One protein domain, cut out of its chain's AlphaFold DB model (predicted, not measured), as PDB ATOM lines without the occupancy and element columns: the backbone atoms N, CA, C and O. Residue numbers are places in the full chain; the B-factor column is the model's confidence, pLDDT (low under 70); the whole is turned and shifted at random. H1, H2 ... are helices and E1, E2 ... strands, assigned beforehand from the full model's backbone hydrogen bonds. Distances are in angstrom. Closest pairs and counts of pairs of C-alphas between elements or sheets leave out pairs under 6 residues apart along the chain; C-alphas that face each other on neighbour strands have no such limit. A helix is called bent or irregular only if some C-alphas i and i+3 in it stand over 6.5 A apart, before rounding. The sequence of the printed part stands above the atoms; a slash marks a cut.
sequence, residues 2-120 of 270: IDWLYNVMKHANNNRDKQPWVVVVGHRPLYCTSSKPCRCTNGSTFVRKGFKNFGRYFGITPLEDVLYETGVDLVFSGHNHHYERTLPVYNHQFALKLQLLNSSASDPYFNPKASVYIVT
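AT A GLANCE: This is residues 2 to 120 of the 270 residues of an uncharacterized protein of Dinothrombium tinctorium (UniProt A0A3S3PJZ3). A small four-stranded sheet forms a wall, with H2, H3 and loops gathered over one face and the other face bare; H1 lies beyond the E1 edge. Residues 53 to 58 stick out at one end, and H4 with its long following loop lies at the other. The 119 printed residues hold H1 E1 H2 H3 E2 E3 H4 E4, a mixed class, with under half of the residues in named elements. The mixed sheet runs E1 E2 E4 E3; the whole is compact, radius of gyration of the C-alphas 15.0 A, spanning 46 by 33 by 26 A.

HOW THE PARTS SIT: H1, residues 2 to 13, is close to but not clearly touching H3, residues 63 to 69; the closest C-alphas, Tyr 6 and Val 66, are 6.4 A apart. E1, residues 23 to 26, is parallel to E2, residues 74 to 77, at 17 degrees, with N 24 and O 74 2.9 A apart. H2, residues 37 to 49, touches H3 with residues 47 to 49 alone, at a steep tilt of 39 degrees, closest at C-alphas 48 and 64, 5.0 A. E1, H2, H3, E2 make a strand-helix-strand unit, parallel neighbour strands joined through helices, with a right-handed crossover. H3 is only just not on the sheet, with 4 pairs of C-alphas within 10 A. E3, residues 83 to 85, is antiparallel to E4, residues 116 to 120, with N 119 and O 84 2.8 A apart. H4, residues 95 to 99, is apart from H3. E2 and E4 are parallel, with N 77 and O 118 2.8 A apart. Every O i to N i+4 pair is within hydrogen-bond range in H1, H3 and H4; H2 has 4 of 9, and 4 of 10 O i to N i+3 pairs.

IN THESE COORDINATES: H1 begins at C-alpha 2 (12.399, 64.450, 91.975) and is 16.4 A long; H2 is 16.7 A and only just irregular, C-alphas 39 and 42 being 6.9 A apart. E4, 12.6 A, ends at C-alpha 120 (31.477, 52.505, 81.620).

THE WHOLE: The two C-alphas farthest apart, Arg 56 and Ser 104, are 49.7 A apart. The printed part has no cut; the links H2 to H3 and H4 to E4 are long. Mean pLDDT of the printed part is 78.4, under 70 at residues 2, 35 to 43, 51 to 61 and 95 to 106.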
ATOM      1  N   ILE A   2      11.327  64.731  91.002       67.19
ATOM      2  CA  ILE A   2      12.399  64.450  91.975       67.19
ATOM      3  C   ILE A   2      11.900  63.786  93.269       67.19
ATOM      4  O   ILE A   2      12.550  62.866  93.745       67.19
ATOM      5  N   ASP A   3      10.727  64.168  93.790       77.25
ATOM      6  CA  ASP A   3      10.214  63.607  95.054       77.25
ATOM      7  C   ASP A   3       9.988  62.099  94.956       77.25
ATOM      8  O   ASP A   3      10.278  61.353  95.884       77.25
ATOM      9  N   TRP A   4       9.537  61.634  93.787       84.19
ATOM     10  CA  TRP A   4       9.438  60.209  93.495       84.19
ATOM     11  C   TRP A   4      10.808  59.530  93.593       84.19
ATOM     12  O   TRP A   4      10.942  58.534  94.297       84.19
ATOM     13  N   LEU A   5      11.827  60.091  92.935       83.56
ATOM     14  CA  LEU A   5      13.169  59.516  92.908       83.56
ATOM     15  C   LEU A   5      13.791  59.490  94.313       83.56
ATOM     16  O   LEU A   5      14.329  58.468  94.731       83.56
ATOM     17  N   TYR A   6      13.657  60.590  95.058       86.00
ATOM     18  CA  TYR A   6      14.100  60.695  96.445       86.00
ATOM     19  C   TYR A   6      13.415  59.647  97.333       86.00
ATOM     20  O   TYR A   6      14.083  58.923  98.069       86.00
ATOM     21  N   ASN A   7      12.089  59.509  97.229       88.38
ATOM     22  CA  ASN A   7      11.322  58.552  98.026       88.38
ATOM     23  C   ASN A   7      11.687  57.099  97.705       88.38
ATOM     24  O   ASN A   7      11.834  56.293  98.625       88.38
ATOM     25  N   VAL A   8      11.879  56.766  96.424       88.94
ATOM     26  CA  VAL A   8      12.319  55.427  95.999       88.94
ATOM     27  C   VAL A   8      13.699  55.108  96.565       88.94
ATOM     28  O   VAL A   8      13.886  54.035  97.139       88.94
ATOM     29  N   MET A   9      14.652  56.038  96.464       88.44
ATOM     30  CA  MET A   9      16.002  55.814  96.983       88.44
ATOM     31  C   MET A   9      16.029  55.729  98.512       88.44
ATOM     32  O   MET A   9      16.670  54.837  99.061       88.44
ATOM     33  N   LYS A  10      15.266  56.573  99.215       90.06
ATOM     34  CA  LYS A  10      15.129  56.501 100.675       90.06
ATOM     35  C   LYS A  10      14.523  55.170 101.125       90.06
ATOM     36  O   LYS A  10      14.990  54.576 102.092       90.06
ATOM     37  N   HIS A  11      13.514  54.676 100.408       90.94
ATOM     38  CA  HIS A  11      12.935  53.363 100.671       90.94
ATOM     39  C   HIS A  11      13.947  52.230 100.441       90.94
ATOM     40  O   HIS A  11      14.031  51.326 101.268       90.94
ATOM     41  N   ALA A  12      14.746  52.282  99.371       89.56
ATOM     42  CA  ALA A  12      15.808  51.302  99.131       89.56
ATOM     43  C   ALA A  12      16.863  51.323 100.252       89.56
ATOM     44  O   ALA A  12      17.211  50.279 100.798       89.56
ATOM     45  N   ASN A  13      17.289  52.517 100.669       89.88
ATOM     46  CA  ASN A  13      18.274  52.701 101.734       89.88
ATOM     47  C   ASN A  13      17.795  52.174 103.101       89.88
ATOM     48  O   ASN A  13      18.597  51.686 103.891       89.88
ATOM     49  N   ASN A  14      16.486  52.212 103.370       92.25
ATOM     50  CA  ASN A  14      15.896  51.654 104.591       92.25
ATOM     51  C   ASN A  14      15.795  50.116 104.588       92.25
ATOM     52  O   ASN A  14      15.491  49.532 105.621       92.25
ATOM     53  N   ASN A  15      16.021  49.453 103.449       92.69
ATOM     54  CA  ASN A  15      15.869  48.003 103.284       92.69
ATOM     55  C   ASN A  15      17.213  47.281 103.079       92.69
ATOM     56  O   ASN A  15      17.260  46.201 102.481       92.69
ATOM     57  N   ARG A  16      18.315  47.857 103.576       89.44
ATOM     58  CA  ARG A  16      19.670  47.326 103.359       89.44
ATOM     59  C   ARG A  16      19.915  45.932 103.915       89.44
ATOM     60  O   ARG A  16      20.732  45.209 103.357       89.44
ATOM     61  N   ASP A  17      19.145  45.514 104.916       91.62
ATOM     62  CA  ASP A  17      19.206  44.149 105.451       91.62
ATOM     63  C   ASP A  17      18.843  43.084 104.400       91.62
ATOM     64  O   ASP A  17      19.278  41.939 104.488       91.62
ATOM     65  N   LYS A  18      18.047  43.455 103.386       90.81
ATOM     66  CA  LYS A  18      17.659  42.584 102.262       90.81
ATOM     67  C   LYS A  18      18.347  42.969 100.953       90.81
ATOM     68  O   LYS A  18      18.591  42.106 100.115       90.81
ATOM     69  N   GLN A  19      18.615  44.259 100.756       87.06
ATOM     70  CA  GLN A  19      19.219  44.828  99.551       87.06
ATOM     71  C   GLN A  19      20.430  45.683  99.942       87.06
ATOM     72  O   GLN A  19      20.311  46.901 100.055       87.06
ATOM     73  N   PRO A  20      21.599  45.064 100.174       87.50
ATOM     74  CA  PRO A  20      22.731  45.746 100.801       87.50
ATOM     75  C   PRO A  20      23.330  46.872  99.950       87.50
ATOM     76  O   PRO A  20      23.944  47.779 100.507       87.50
ATOM     77  N   TRP A  21      23.126  46.830  98.629       90.38
ATOM     78  CA  TRP A  21      23.637  47.812  97.675       90.38
ATOM     79  C   TRP A  21      22.506  48.596  97.016       90.38
ATOM     80  O   TRP A  21      21.565  48.015  96.474       90.38
ATOM     81  N   VAL A  22      22.667  49.913  96.967       92.81
ATOM     82  CA  VAL A  22      21.853  50.824  96.168       92.81
ATOM     83  C   VAL A  22      22.696  51.300  94.990       92.81
ATOM     84  O   VAL A  22      23.691  52.010  95.152       92.81
ATOM     85  N   VAL A  23      22.290  50.895  93.786       94.06
ATOM     86  CA  VAL A  23      22.991  51.198  92.534       94.06
ATOM     87  C   VAL A  23      22.098  52.041  91.635       94.06
ATOM     88  O   VAL A  23      20.943  51.692  91.390       94.06
ATOM     89  N   VAL A  24      22.647  53.130  91.102       93.12
ATOM     90  CA  VAL A  24      21.961  54.003  90.143       93.12
ATOM     91  C   VAL A  24      22.635  53.910  88.780       93.12
ATOM     92  O   VAL A  24      23.858  53.926  88.673       93.12
ATOM     93  N   VAL A  25      21.834  53.846  87.718       91.81
ATOM     94  CA  VAL A  25      22.315  53.848  86.332       91.81
ATOM     95  C   VAL A  25      21.753  55.070  85.615       91.81
ATOM     96  O   VAL A  25      20.542  55.277  85.577       91.81
ATOM     97  N   GLY A  26      22.636  55.888  85.050       86.44
ATOM     98  CA  GLY A  26      22.284  57.107  84.324       86.44
ATOM     99  C   GLY A  26      22.949  57.185  82.952       86.44
ATOM    100  O   GLY A  26      23.941  56.520  82.671       86.44
ATOM    101  N   HIS A  27      22.420  58.029  82.064       84.44
ATOM    102  CA  HIS A  27      23.031  58.225  80.745       84.44
ATOM    103  C   HIS A  27      24.314  59.072  80.817       84.44
ATOM    104  O   HIS A  27      25.332  58.698  80.236       84.44
ATOM    105  N   ARG A  28      24.270  60.219  81.514       84.62
ATOM    106  CA  ARG A  28      25.372  61.195  81.581       84.62
ATOM    107  C   ARG A  28      26.110  61.122  82.919       84.62
ATOM    108  O   ARG A  28      25.442  61.105  83.949       84.62
ATOM    109  N   PRO A  29      27.452  61.162  82.913       88.56
ATOM    110  CA  PRO A  29      28.240  61.112  84.134       88.56
ATOM    111  C   PRO A  29      28.222  62.449  84.881       88.56
ATOM    112  O   PRO A  29      28.281  63.515  84.266       88.56
ATOM    113  N   LEU A  30      28.195  62.383  86.216       89.38
ATOM    114  CA  LEU A  30      28.342  63.550  87.099       89.38
ATOM    115  C   LEU A  30      29.810  63.982  87.227       89.38
ATOM    116  O   LEU A  30      30.098  65.168  87.383       89.38
ATOM    117  N   TYR A  31      30.728  63.022  87.117       88.31
ATOM    118  CA  TYR A  31      32.173  63.207  87.177       88.31
ATOM    119  C   TYR A  31      32.822  62.546  85.968       88.31
ATOM    120  O   TYR A  31      32.526  61.389  85.678       88.31
ATOM    121  N   CYS A  32      33.683  63.281  85.263       86.50
ATOM    122  CA  CYS A  32      34.529  62.721  84.215       86.50
ATOM    123  C   CYS A  32      35.685  63.658  83.829       86.50
ATOM    124  O   CYS A  32      35.637  64.856  84.117       86.50
ATOM    125  N   THR A  33      36.699  63.128  83.139       84.00
ATOM    126  CA  THR A  33      37.940  63.848  82.780       84.00
ATOM    127  C   THR A  33      38.037  64.286  81.312       84.00
ATOM    128  O   THR A  33      39.003  64.932  80.907       84.00
ATOM    129  N   SER A  34      37.029  63.998  80.479       74.31
ATOM    130  CA  SER A  34      37.002  64.429  79.070       74.31
ATOM    131  C   SER A  34      37.038  65.952  78.901       74.31
ATOM    132  O   SER A  34      36.110  66.648  79.298       74.31
ATOM    133  N   SER A  35      37.991  66.475  78.131       67.00
ATOM    134  CA  SER A  35      38.068  67.907  77.788       67.00
ATOM    135  C   SER A  35      37.001  68.405  76.792       67.00
ATOM    136  O   SER A  35      37.047  69.556  76.360       67.00
ATOM    137  N   LYS A  36      36.027  67.574  76.383       65.44
ATOM    138  CA  LYS A  36      35.016  67.975  75.389       65.44
ATOM    139  C   LYS A  36      33.914  68.864  76.010       65.44
ATOM    140  O   LYS A  36      33.243  68.392  76.932       65.44
ATOM    141  N   PRO A  37      33.613  70.053  75.437       52.12
ATOM    142  CA  PRO A  37      32.698  71.058  76.007       52.12
ATOM    143  C   PRO A  37      31.243  70.619  76.292       52.12
ATOM    144  O   PRO A  37      30.526  71.267  77.050       52.12
ATOM    145  N   CYS A  38      30.777  69.521  75.688       58.88
ATOM    146  CA  CYS A  38      29.415  68.989  75.880       58.88
ATOM    147  C   CYS A  38      29.381  67.675  76.684       58.88
ATOM    148  O   CYS A  38      28.330  67.035  76.778       58.88
ATOM    149  N   ARG A  39      30.539  67.253  77.213       65.94
ATOM    150  CA  ARG A  39      30.713  66.047  78.029       65.94
ATOM    151  C   ARG A  39      30.936  66.439  79.492       65.94
ATOM    152  O   ARG A  39      29.960  66.564  80.223       65.94
ATOM    153  N   CYS A  40      32.187  66.701  79.883       66.94
ATOM    154  CA  CYS A  40      32.582  66.871  81.290       66.94
ATOM    155  C   CYS A  40      32.684  68.311  81.780       66.94
ATOM    156  O   CYS A  40      33.030  68.520  82.938       66.94
ATOM    157  N   THR A  41      32.416  69.298  80.929       66.31
ATOM    158  CA  THR A  41      32.417  70.701  81.354       66.31
ATOM    159  C   THR A  41      31.006  71.115  81.772       66.31
ATOM    160  O   THR A  41      30.684  71.140  82.958       66.31
ATOM    161  N   ASN A  42      30.119  71.362  80.808       65.75
ATOM    162  CA  ASN A  42      28.792  71.901  81.089       65.75
ATOM    163  C   ASN A  42      27.798  70.774  81.405       65.75
ATOM    164  O   ASN A  42      27.054  70.862  82.374       65.75
ATOM    165  N   GLY A  43      27.828  69.682  80.632       64.56
ATOM    166  CA  GLY A  43      26.881  68.565  80.755       64.56
ATOM    167  C   GLY A  43      26.904  67.866  82.118       64.56
ATOM    168  O   GLY A  43      25.851  67.685  82.724       64.56
ATOM    169  N   SER A  44      28.089  67.502  82.607       72.12
ATOM    170  CA  SER A  44      28.280  66.911  83.942       72.12
ATOM    171  C   SER A  44      27.856  67.868  85.056       72.12
ATOM    172  O   SER A  44      27.132  67.468  85.963       72.12
ATOM    173  N   THR A  45      28.229  69.149  84.957       76.25
ATOM    174  CA  THR A  45      27.849  70.183  85.928       76.25
ATOM    175  C   THR A  45      26.334  70.357  86.000       76.25
ATOM    176  O   THR A  45      25.790  70.419  87.101       76.25
ATOM    177  N   PHE A  46      25.638  70.352  84.855       76.75
ATOM    178  CA  PHE A  46      24.175  70.454  84.812       76.75
ATOM    179  C   PHE A  46      23.479  69.275  85.488       76.75
ATOM    180  O   PHE A  46      22.523  69.483  86.223       76.75
ATOM    181  N   VAL A  47      23.944  68.046  85.260       80.75
ATOM    182  CA  VAL A  47      23.351  66.861  85.902       80.75
ATOM    183  C   VAL A  47      23.684  66.833  87.395       80.75
ATOM    184  O   VAL A  47      22.826  66.522  88.216       80.75
ATOM    185  N   ARG A  48      24.916  67.203  87.758       85.56
ATOM    186  CA  ARG A  48      25.416  67.169  89.134       85.56
ATOM    187  C   ARG A  48      24.745  68.220  90.023       85.56
ATOM    188  O   ARG A  48      24.222  67.869  91.074       85.56
ATOM    189  N   LYS A  49      24.750  69.491  89.604       82.06
ATOM    190  CA  LYS A  49      24.264  70.637  90.397       82.06
ATOM    191  C   LYS A  49      22.869  71.125  90.025       82.06
ATOM    192  O   LYS A  49      22.301  71.940  90.750       82.06
ATOM    193  N   GLY A  50      22.303  70.627  88.931       72.75
ATOM    194  CA  GLY A  50      21.037  71.135  88.433       72.75
ATOM    195  C   GLY A  50      21.136  72.578  87.928       72.75
ATOM    196  O   GLY A  50      22.215  73.169  87.853       72.75
ATOM    197  N   PHE A  51      19.994  73.165  87.582       68.81
ATOM    198  CA  PHE A  51      19.881  74.597  87.303       68.81
ATOM    199  C   PHE A  51      18.523  75.135  87.753       68.81
ATOM    200  O   PHE A  51      17.490  74.478  87.608       68.81
ATOM    201  N   LYS A  52      18.515  76.373  88.256       52.09
ATOM    202  CA  LYS A  52      17.292  77.157  88.453       52.09
ATOM    203  C   LYS A  52      17.108  78.065  87.230       52.09
ATOM    204  O   LYS A  52      18.006  78.834  86.915       52.09
ATOM    205  N   ASN A  53      15.949  77.969  86.574       50.31
ATOM    206  CA  ASN A  53      15.447  78.860  85.513       50.31
ATOM    207  C   ASN A  53      16.252  78.915  84.195       50.31
ATOM    208  O   ASN A  53      17.064  79.811  83.987       50.31
ATOM    209  N   PHE A  54      15.924  78.030  83.242       40.75
ATOM    210  CA  PHE A  54      16.289  78.199  81.826       40.75
ATOM    211  C   PHE A  54      15.056  78.024  80.918       40.75
ATOM    212  O   PHE A  54      14.788  76.953  80.372       40.75
ATOM    213  N   GLY A  55      14.274  79.098  80.771       50.31
ATOM    214  CA  GLY A  55      13.116  79.141  79.872       50.31
ATOM    215  C   GLY A  55      12.021  78.111  80.192       50.31
ATOM    216  O   GLY A  55      11.671  77.897  81.347       50.31
ATOM    217  N   ARG A  56      11.453  77.490  79.146       36.59
ATOM    218  CA  ARG A  56      10.253  76.622  79.190       36.59
ATOM    219  C   ARG A  56      10.495  75.215  79.775       36.59
ATOM    220  O   ARG A  56       9.558  74.425  79.831       36.59
ATOM    221  N   TYR A  57      11.726  74.894  80.185       38.66
ATOM    222  CA  TYR A  57      12.089  73.606  80.784       38.66
ATOM    223  C   TYR A  57      12.190  73.738  82.306       38.66
ATOM    224  O   TYR A  57      12.990  74.518  82.825       38.66
ATOM    225  N   PHE A  58      11.369  72.961  83.017       44.69
ATOM    226  CA  PHE A  58      11.424  72.838  84.472       44.69
ATOM    227  C   PHE A  58      12.824  72.381  84.906       44.69
ATOM    228  O   PHE A  58      13.383  71.452  84.325       44.69
ATOM    229  N   GLY A  59      13.392  73.080  85.894       51.53
ATOM    230  CA  GLY A  59      14.777  72.918  86.336       51.53
ATOM    231  C   GLY A  59      15.144  71.468  86.637       51.53
ATOM    232  O   GLY A  59      14.401  70.752  87.307       51.53
ATOM    233  N   ILE A  60      16.310  71.039  86.153       57.53
ATOM    234  CA  ILE A  60      16.920  69.788  86.604       57.53
ATOM    235  C   ILE A  60      17.392  70.032  88.042       57.53
ATOM    236  O   ILE A  60      18.137  70.978  88.287       57.53
ATOM    237  N   THR A  61      16.923  69.232  88.996       61.78
ATOM    238  CA  THR A  61      17.369  69.270  90.399       61.78
ATOM    239  C   THR A  61      18.801  68.721  90.506       61.78
ATOM    240  O   THR A  61      19.140  67.826  89.730       61.78
ATOM    241  N   PRO A  62      19.649  69.212  91.432       76.50
ATOM    242  CA  PRO A  62      20.958  68.619  91.716       76.50
ATOM    243  C   PRO A  62      20.839  67.127  92.044       76.50
ATOM    244  O   PRO A  62      20.424  66.751  93.138       76.50
ATOM    245  N   LEU A  63      21.200  66.266  91.090       88.00
ATOM    246  CA  LEU A  63      21.137  64.818  91.283       88.00
ATOM    247  C   LEU A  63      22.176  64.353  92.309       88.00
ATOM    248  O   LEU A  63      21.914  63.415  93.049       88.00
ATOM    249  N   GLU A  64      23.328  65.023  92.384       90.12
ATOM    250  CA  GLU A  64      24.393  64.687  93.336       90.12
ATOM    251  C   GLU A  64      23.914  64.706  94.788       90.12
ATOM    252  O   GLU A  64      24.210  63.780  95.541       90.12
ATOM    253  N   ASP A  65      23.161  65.740  95.160       89.00
ATOM    254  CA  ASP A  65      22.707  65.939  96.535       89.00
ATOM    255  C   ASP A  65      21.715  64.834  96.923       89.00
ATOM    256  O   ASP A  65      21.847  64.222  97.978       89.00
ATOM    257  N   VAL A  66      20.802  64.472  96.013       89.38
ATOM    258  CA  VAL A  66      19.863  63.360  96.223       89.38
ATOM    259  C   VAL A  66      20.601  62.032  96.393       89.38
ATOM    260  O   VAL A  66      20.285  61.276  97.311       89.38
ATOM    261  N   LEU A  67      21.574  61.731  95.528       92.12
ATOM    262  CA  LEU A  67      22.347  60.483  95.598       92.12
ATOM    263  C   LEU A  67      23.136  60.386  96.911       92.12
ATOM    264  O   LEU A  67      23.180  59.324  97.527       92.12
ATOM    265  N   TYR A  68      23.712  61.504  97.352       90.88
ATOM    266  CA  TYR A  68      24.455  61.591  98.603       90.88
ATOM    267  C   TYR A  68      23.541  61.432  99.828       90.88
ATOM    268  O   TYR A  68      23.796  60.583 100.677       90.88
ATOM    269  N   GLU A  69      22.445  62.192  99.906       89.00
ATOM    270  CA  GLU A  69      21.507  62.165 101.040       89.00
ATOM    271  C   GLU A  69      20.788  60.823 101.200       89.00
ATOM    272  O   GLU A  69      20.450  60.419 102.312       89.00
ATOM    273  N   THR A  70      20.545  60.127 100.090       90.75
ATOM    274  CA  THR A  70      19.883  58.815 100.097       90.75
ATOM    275  C   THR A  70      20.861  57.646 100.218       90.75
ATOM    276  O   THR A  70      20.425  56.499 100.285       90.75
ATOM    277  N   GLY A  71      22.167  57.922 100.308       90.50
ATOM    278  CA  GLY A  71      23.197  56.924 100.581       90.50
ATOM    279  C   GLY A  71      23.518  56.005  99.405       90.50
ATOM    280  O   GLY A  71      23.863  54.855  99.629       90.50
ATOM    281  N   VAL A  72      23.399  56.447  98.152       93.38
ATOM    282  CA  VAL A  72      23.721  55.591  96.994       93.38
ATOM    283  C   VAL A  72      25.186  55.151  97.019       93.38
ATOM    284  O   VAL A  72      26.083  55.980  97.168       93.38
ATOM    285  N   ASP A  73      25.440  53.860  96.799       92.81
ATOM    286  CA  ASP A  73      26.791  53.297  96.856       92.81
ATOM    287  C   ASP A  73      27.533  53.489  95.528       92.81
ATOM    288  O   ASP A  73      28.659  53.993  95.490       92.81
ATOM    289  N   LEU A  74      26.888  53.105  94.420       94.25
ATOM    290  CA  LEU A  74      27.482  53.089  93.083       94.25
ATOM    291  C   LEU A  74      26.591  53.800  92.066       94.25
ATOM    292  O   LEU A  74      25.379  53.587  92.016       94.25
ATOM    293  N   VAL A  75      27.216  54.583  91.190       94.75
ATOM    294  CA  VAL A  75      26.541  55.261  90.083       94.75
ATOM    295  C   VAL A  75      27.235  54.912  88.774       94.75
ATOM    296  O   VAL A  75      28.361  55.341  88.526       94.75
ATOM    297  N   PHE A  76      26.555  54.167  87.910       93.88
ATOM    298  CA  PHE A  76      27.026  53.875  86.561       93.88
ATOM    299  C   PHE A  76      26.554  54.936  85.576       93.88
ATOM    300  O   PHE A  76      25.422  55.424  85.630       93.88
ATOM    301  N   SER A  77      27.429  55.307  84.650       90.19
ATOM    302  CA  SER A  77      27.125  56.266  83.596       90.19
ATOM    303  C   SER A  77      27.806  55.932  82.275       90.19
ATOM    304  O   SER A  77      28.803  55.210  82.223       90.19
ATOM    305  N   GLY A  78      27.241  56.458  81.190       86.25
ATOM    306  CA  GLY A  78      27.752  56.312  79.832       86.25
ATOM    307  C   GLY A  78      28.225  57.640  79.239       86.25
ATOM    308  O   GLY A  78      28.935  58.408  79.885       86.25
ATOM    309  N   HIS A  79      27.819  57.912  77.993       81.88
ATOM    310  CA  HIS A  79      28.038  59.146  77.217       81.88
ATOM    311  C   HIS A  79      29.499  59.449  76.813       81.88
ATOM    312  O   HIS A  79      29.760  60.043  75.760       81.88
ATOM    313  N   ASN A  80      30.466  59.005  77.610       79.81
ATOM    314  CA  ASN A  80      31.890  59.164  77.366       79.81
ATOM    315  C   ASN A  80      32.525  57.852  76.906       79.81
ATOM    316  O   ASN A  80      32.174  56.786  77.387       79.81
ATOM    317  N   HIS A  81      33.488  57.953  75.987       82.38
ATOM    318  CA  HIS A  81      34.151  56.813  75.335       82.38
ATOM    319  C   HIS A  81      35.467  56.452  76.043       82.38
ATOM    320  O   HIS A  81      36.486  56.219  75.398       82.38
ATOM    321  N   HIS A  82      35.479  56.529  77.366       82.38
ATOM    322  CA  HIS A  82      36.570  56.053  78.204       82.38
ATOM    323  C   HIS A  82      35.971  55.493  79.479       82.38
ATOM    324  O   HIS A  82      34.944  55.983  79.954       82.38
ATOM    325  N   TYR A  83      36.630  54.474  80.005       88.94
ATOM    326  CA  TYR A  83      36.328  53.967  81.324       88.94
ATOM    327  C   TYR A  83      36.932  54.896  82.379       88.94
ATOM    328  O   TYR A  83      38.108  55.247  82.292       88.94
ATOM    329  N   GLU A  84      36.141  55.281  83.375       90.31
ATOM    330  CA  GLU A  84      36.617  56.013  84.548       90.31
ATOM    331  C   GLU A  84      35.945  55.468  85.803       90.31
ATOM    332  O   GLU A  84      34.763  55.136  85.789       90.31
ATOM    333  N   ARG A  85      36.687  55.421  86.908       91.56
ATOM    334  CA  ARG A  85      36.157  55.095  88.233       91.56
ATOM    335  C   ARG A  85      36.721  56.082  89.237       91.56
ATOM    336  O   ARG A  85      37.937  56.241  89.319       91.56
ATOM    337  N   THR A  86      35.854  56.732  89.998       90.81
ATOM    338  CA  THR A  86      36.285  57.691  91.015       90.81
ATOM    339  C   THR A  86      36.658  56.988  92.326       90.81
ATOM    340  O   THR A  86      36.276  55.847  92.590       90.81
ATOM    341  N   LEU A  87      37.386  57.687  93.197       89.31
ATOM    342  CA  LEU A  87      37.224  57.476  94.640       89.31
ATOM    343  C   LEU A  87      35.796  57.893  95.039       89.31
ATOM    344  O   LEU A  87      35.169  58.646  94.283       89.31
ATOM    345  N   PRO A  88      35.268  57.462  96.196       90.38
ATOM    346  CA  PRO A  88      34.002  58.009  96.661       90.38
ATOM    347  C   PRO A  88      34.112  59.535  96.738       90.38
ATOM    348  O   PRO A  88      35.122  60.059  97.215       90.38
ATOM    349  N   VAL A  89      33.146  60.257  96.175       90.00
ATOM    350  CA  VAL A  89      33.276  61.701  95.936       90.00
ATOM    351  C   VAL A  89      31.944  62.406  96.107       90.00
ATOM    352  O   VAL A  89      30.904  61.937  95.654       90.00
ATOM    353  N   TYR A  90      31.995  63.569  96.743       89.69
ATOM    354  CA  TYR A  90      30.873  64.488  96.830       89.69
ATOM    355  C   TYR A  90      31.394  65.912  96.691       89.69
ATOM    356  O   TYR A  90      32.381  66.297  97.315       89.69
ATOM    357  N   ASN A  91      30.755  66.699  95.833       88.19
ATOM    358  CA  ASN A  91      31.110  68.084  95.564       88.19
ATOM    359  C   ASN A  91      32.604  68.318  95.234       88.19
ATOM    360  O   ASN A  91      33.229  69.239  95.758       88.19
ATOM    361  N   HIS A  92      33.184  67.474  94.374       84.88
ATOM    362  CA  HIS A  92      34.621  67.442  94.038       84.88
ATOM    363  C   HIS A  92      35.569  67.197  95.225       84.88
ATOM    364  O   HIS A  92      36.785  67.323  95.078       84.88
ATOM    365  N   GLN A  93      35.049  66.819  96.389       81.50
ATOM    366  CA  GLN A  93      35.847  66.403  97.530       81.50
ATOM    367  C   GLN A  93      35.828  64.882  97.608       81.50
ATOM    368  O   GLN A  93      34.785  64.258  97.807       81.50
ATOM    369  N   PHE A  94      36.996  64.271  97.413       74.69
ATOM    370  CA  PHE A  94      37.142  62.837  97.608       74.69
ATOM    371  C   PHE A  94      36.947  62.503  99.083       74.69
ATOM    372  O   PHE A  94      37.516  63.170  99.953       74.69
ATOM    373  N   ALA A  95      36.198  61.436  99.352       59.09
ATOM    374  CA  ALA A  95      35.938  60.925 100.686       59.09
ATOM    375  C   ALA A  95      37.236  60.674 101.452       59.09
ATOM    376  O   ALA A  95      37.247  60.891 102.650       59.09
ATOM    377  N   LEU A  96      38.360  60.379 100.782       54.56
ATOM    378  CA  LEU A  96      39.673  60.274 101.425       54.56
ATOM    379  C   LEU A  96      40.033  61.531 102.245       54.56
ATOM    380  O   LEU A  96      40.501  61.415 103.369       54.56
ATOM    381  N   LYS A  97      39.733  62.740 101.749       53.69
ATOM    382  CA  LYS A  97      39.968  63.997 102.485       53.69
ATOM    383  C   LYS A  97      39.003  64.176 103.673       53.69
ATOM    384  O   LYS A  97      39.330  64.896 104.610       53.69
ATOM    385  N   LEU A  98      37.851  63.498 103.651       52.53
ATOM    386  CA  LEU A  98      36.843  63.456 104.723       52.53
ATOM    387  C   LEU A  98      37.068  62.296 105.721       52.53
ATOM    388  O   LEU A  98      36.645  62.389 106.870       52.53
ATOM    389  N   GLN A  99      37.737  61.217 105.303       50.16
ATOM    390  CA  GLN A  99      38.048  60.013 106.089       50.16
ATOM    391  C   GLN A  99      39.377  60.159 106.840       50.16
ATOM    392  O   GLN A  99      39.491  59.709 107.976       50.16
ATOM    393  N   LEU A 100      40.336  60.899 106.271       49.66
ATOM    394  CA  LEU A 100      41.585  61.289 106.941       49.66
ATOM    395  C   LEU A 100      41.367  62.190 108.172       49.66
ATOM    396  O   LEU A 100      42.295  62.381 108.951       49.66
ATOM    397  N   LEU A 101      40.157  62.726 108.365       52.50
ATOM    398  CA  LEU A 101      39.797  63.510 109.547       52.50
ATOM    399  C   LEU A 101      39.281  62.660 110.715       52.50
ATOM    400  O   LEU A 101      39.183  63.201 111.805       52.50
ATOM    401  N   ASN A 102      38.955  61.371 110.525       53.16
ATOM    402  CA  ASN A 102      38.455  60.506 111.602       53.16
ATOM    403  C   ASN A 102      38.627  59.004 111.287       53.16
ATOM    404  O   ASN A 102      37.653  58.312 110.986       53.16
ATOM    405  N   SER A 103      39.827  58.479 111.551       48.03
ATOM    406  CA  SER A 103      40.156  57.046 111.741       48.03
ATOM    407  C   SER A 103      40.555  56.212 110.510       48.03
ATOM    408  O   SER A 103      39.898  56.189 109.475       48.03
ATOM    409  N   SER A 104      41.634  55.457 110.718       53.06
ATOM    410  CA  SER A 104      42.103  54.224 110.073       53.06
ATOM    411  C   SER A 104      41.099  53.467 109.183       53.06
ATOM    412  O   SER A 104      40.360  52.617 109.675       53.06
ATOM    413  N   ALA A 105      41.137  53.672 107.864       55.28
ATOM    414  CA  ALA A 105      40.461  52.794 106.905       55.28
ATOM    415  C   ALA A 105      41.456  52.348 105.824       55.28
ATOM    416  O   ALA A 105      41.945  53.163 105.046       55.28
ATOM    417  N   SER A 106      41.770  51.052 105.795       68.25
ATOM    418  CA  SER A 106      42.681  50.425 104.829       68.25
ATOM    419  C   SER A 106      42.082  50.262 103.423       68.25
ATOM    420  O   SER A 106      42.801  49.866 102.512       68.25
ATOM    421  N   ASP A 107      40.796  50.577 103.225       76.56
ATOM    422  CA  ASP A 107      40.126  50.564 101.919       76.56
ATOM    423  C   ASP A 107      39.092  51.711 101.818       76.56
ATOM    424  O   ASP A 107      38.109  51.706 102.566       76.56
ATOM    425  N   PRO A 108      39.269  52.696 100.911       77.19
ATOM    426  CA  PRO A 108      38.316  53.796 100.729       77.19
ATOM    427  C   PRO A 108      36.964  53.358 100.148       77.19
ATOM    428  O   PRO A 108      36.039  54.164 100.111       77.19
ATOM    429  N   TYR A 109      36.840  52.119  99.669       83.25
ATOM    430  CA  TYR A 109      35.607  51.567  99.111       83.25
ATOM    431  C   TYR A 109      34.789  50.759 100.125       83.25
ATOM    432  O   TYR A 109      33.667  50.361  99.814       83.25
ATOM    433  N   PHE A 110      35.309  50.532 101.334       83.62
ATOM    434  CA  PHE A 110      34.565  49.855 102.390       83.62
ATOM    435  C   PHE A 110      33.629  50.839 103.103       83.62
ATOM    436  O   PHE A 110      34.086  51.755 103.787       83.62
ATOM    437  N   ASN A 111      32.316  50.641 102.932       80.38
ATOM    438  CA  ASN A 111      31.244  51.481 103.488       80.38
ATOM    439  C   ASN A 111      31.506  53.001 103.323       80.38
ATOM    440  O   ASN A 111      31.657  53.728 104.314       80.38
ATOM    441  N   PRO A 112      31.652  53.487 102.076       82.69
ATOM    442  CA  PRO A 112      32.060  54.857 101.820       82.69
ATOM    443  C   PRO A 112      30.954  55.849 102.194       82.69
ATOM    444  O   PRO A 112      29.773  55.610 101.977       82.69
ATOM    445  N   LYS A 113      31.341  57.030 102.685       83.31
ATOM    446  CA  LYS A 113      30.386  58.106 103.027       83.31
ATOM    447  C   LYS A 113      29.783  58.826 101.813       83.31
ATOM    448  O   LYS A 113      28.943  59.697 101.989       83.31
ATOM    449  N   ALA A 114      30.258  58.531 100.608       90.50
ATOM    450  CA  ALA A 114      29.812  59.145  99.365       90.50
ATOM    451  C   ALA A 114      29.763  58.088  98.258       90.50
ATOM    452  O   ALA A 114      30.438  57.064  98.352       90.50
ATOM    453  N   SER A 115      29.017  58.356  97.190       93.19
ATOM    454  CA  SER A 115      28.911  57.432  96.063       93.19
ATOM    455  C   SER A 115      30.217  57.327  95.273       93.19
ATOM    456  O   SER A 115      30.969  58.297  95.120       93.19
ATOM    457  N   VAL A 116      30.451  56.148  94.706       93.75
ATOM    458  CA  VAL A 116      31.492  55.907  93.704       93.75
ATOM    459  C   VAL A 116      30.870  56.005  92.314       93.75
ATOM    460  O   VAL A 116      29.867  55.356  92.023       93.75
ATOM    461  N   TYR A 117      31.481  56.794  91.433       93.88
ATOM    462  CA  TYR A 117      30.995  56.996  90.072       93.88
ATOM    463  C   TYR A 117      31.837  56.189  89.089       93.88
ATOM    464  O   TYR A 117      33.070  56.257  89.109       93.88
ATOM    465  N   ILE A 118      31.165  55.439  88.219       94.56
ATOM    466  CA  ILE A 118      31.779  54.611  87.185       94.56
ATOM    467  C   ILE A 118      31.249  55.049  85.823       94.56
ATOM    468  O   ILE A 118      30.072  54.888  85.503       94.56
ATOM    469  N   VAL A 119      32.138  55.574  84.990       91.62
ATOM    470  CA  VAL A 119      31.889  55.775  83.566       91.62
ATOM    471  C   VAL A 119      32.276  54.489  82.856       91.62
ATOM    472  O   VAL A 119      33.434  54.093  82.859       91.62
ATOM    473  N   THR A 120      31.303  53.828  82.246       90.62
ATOM    474  CA  THR A 120      31.477  52.505  81.620       90.62
ATOM    475  C   THR A 120      32.260  52.544  80.307       90.62
ATOM    476  O   THR A 120      32.676  51.505  79.809       90.62
TER     477      THR A 120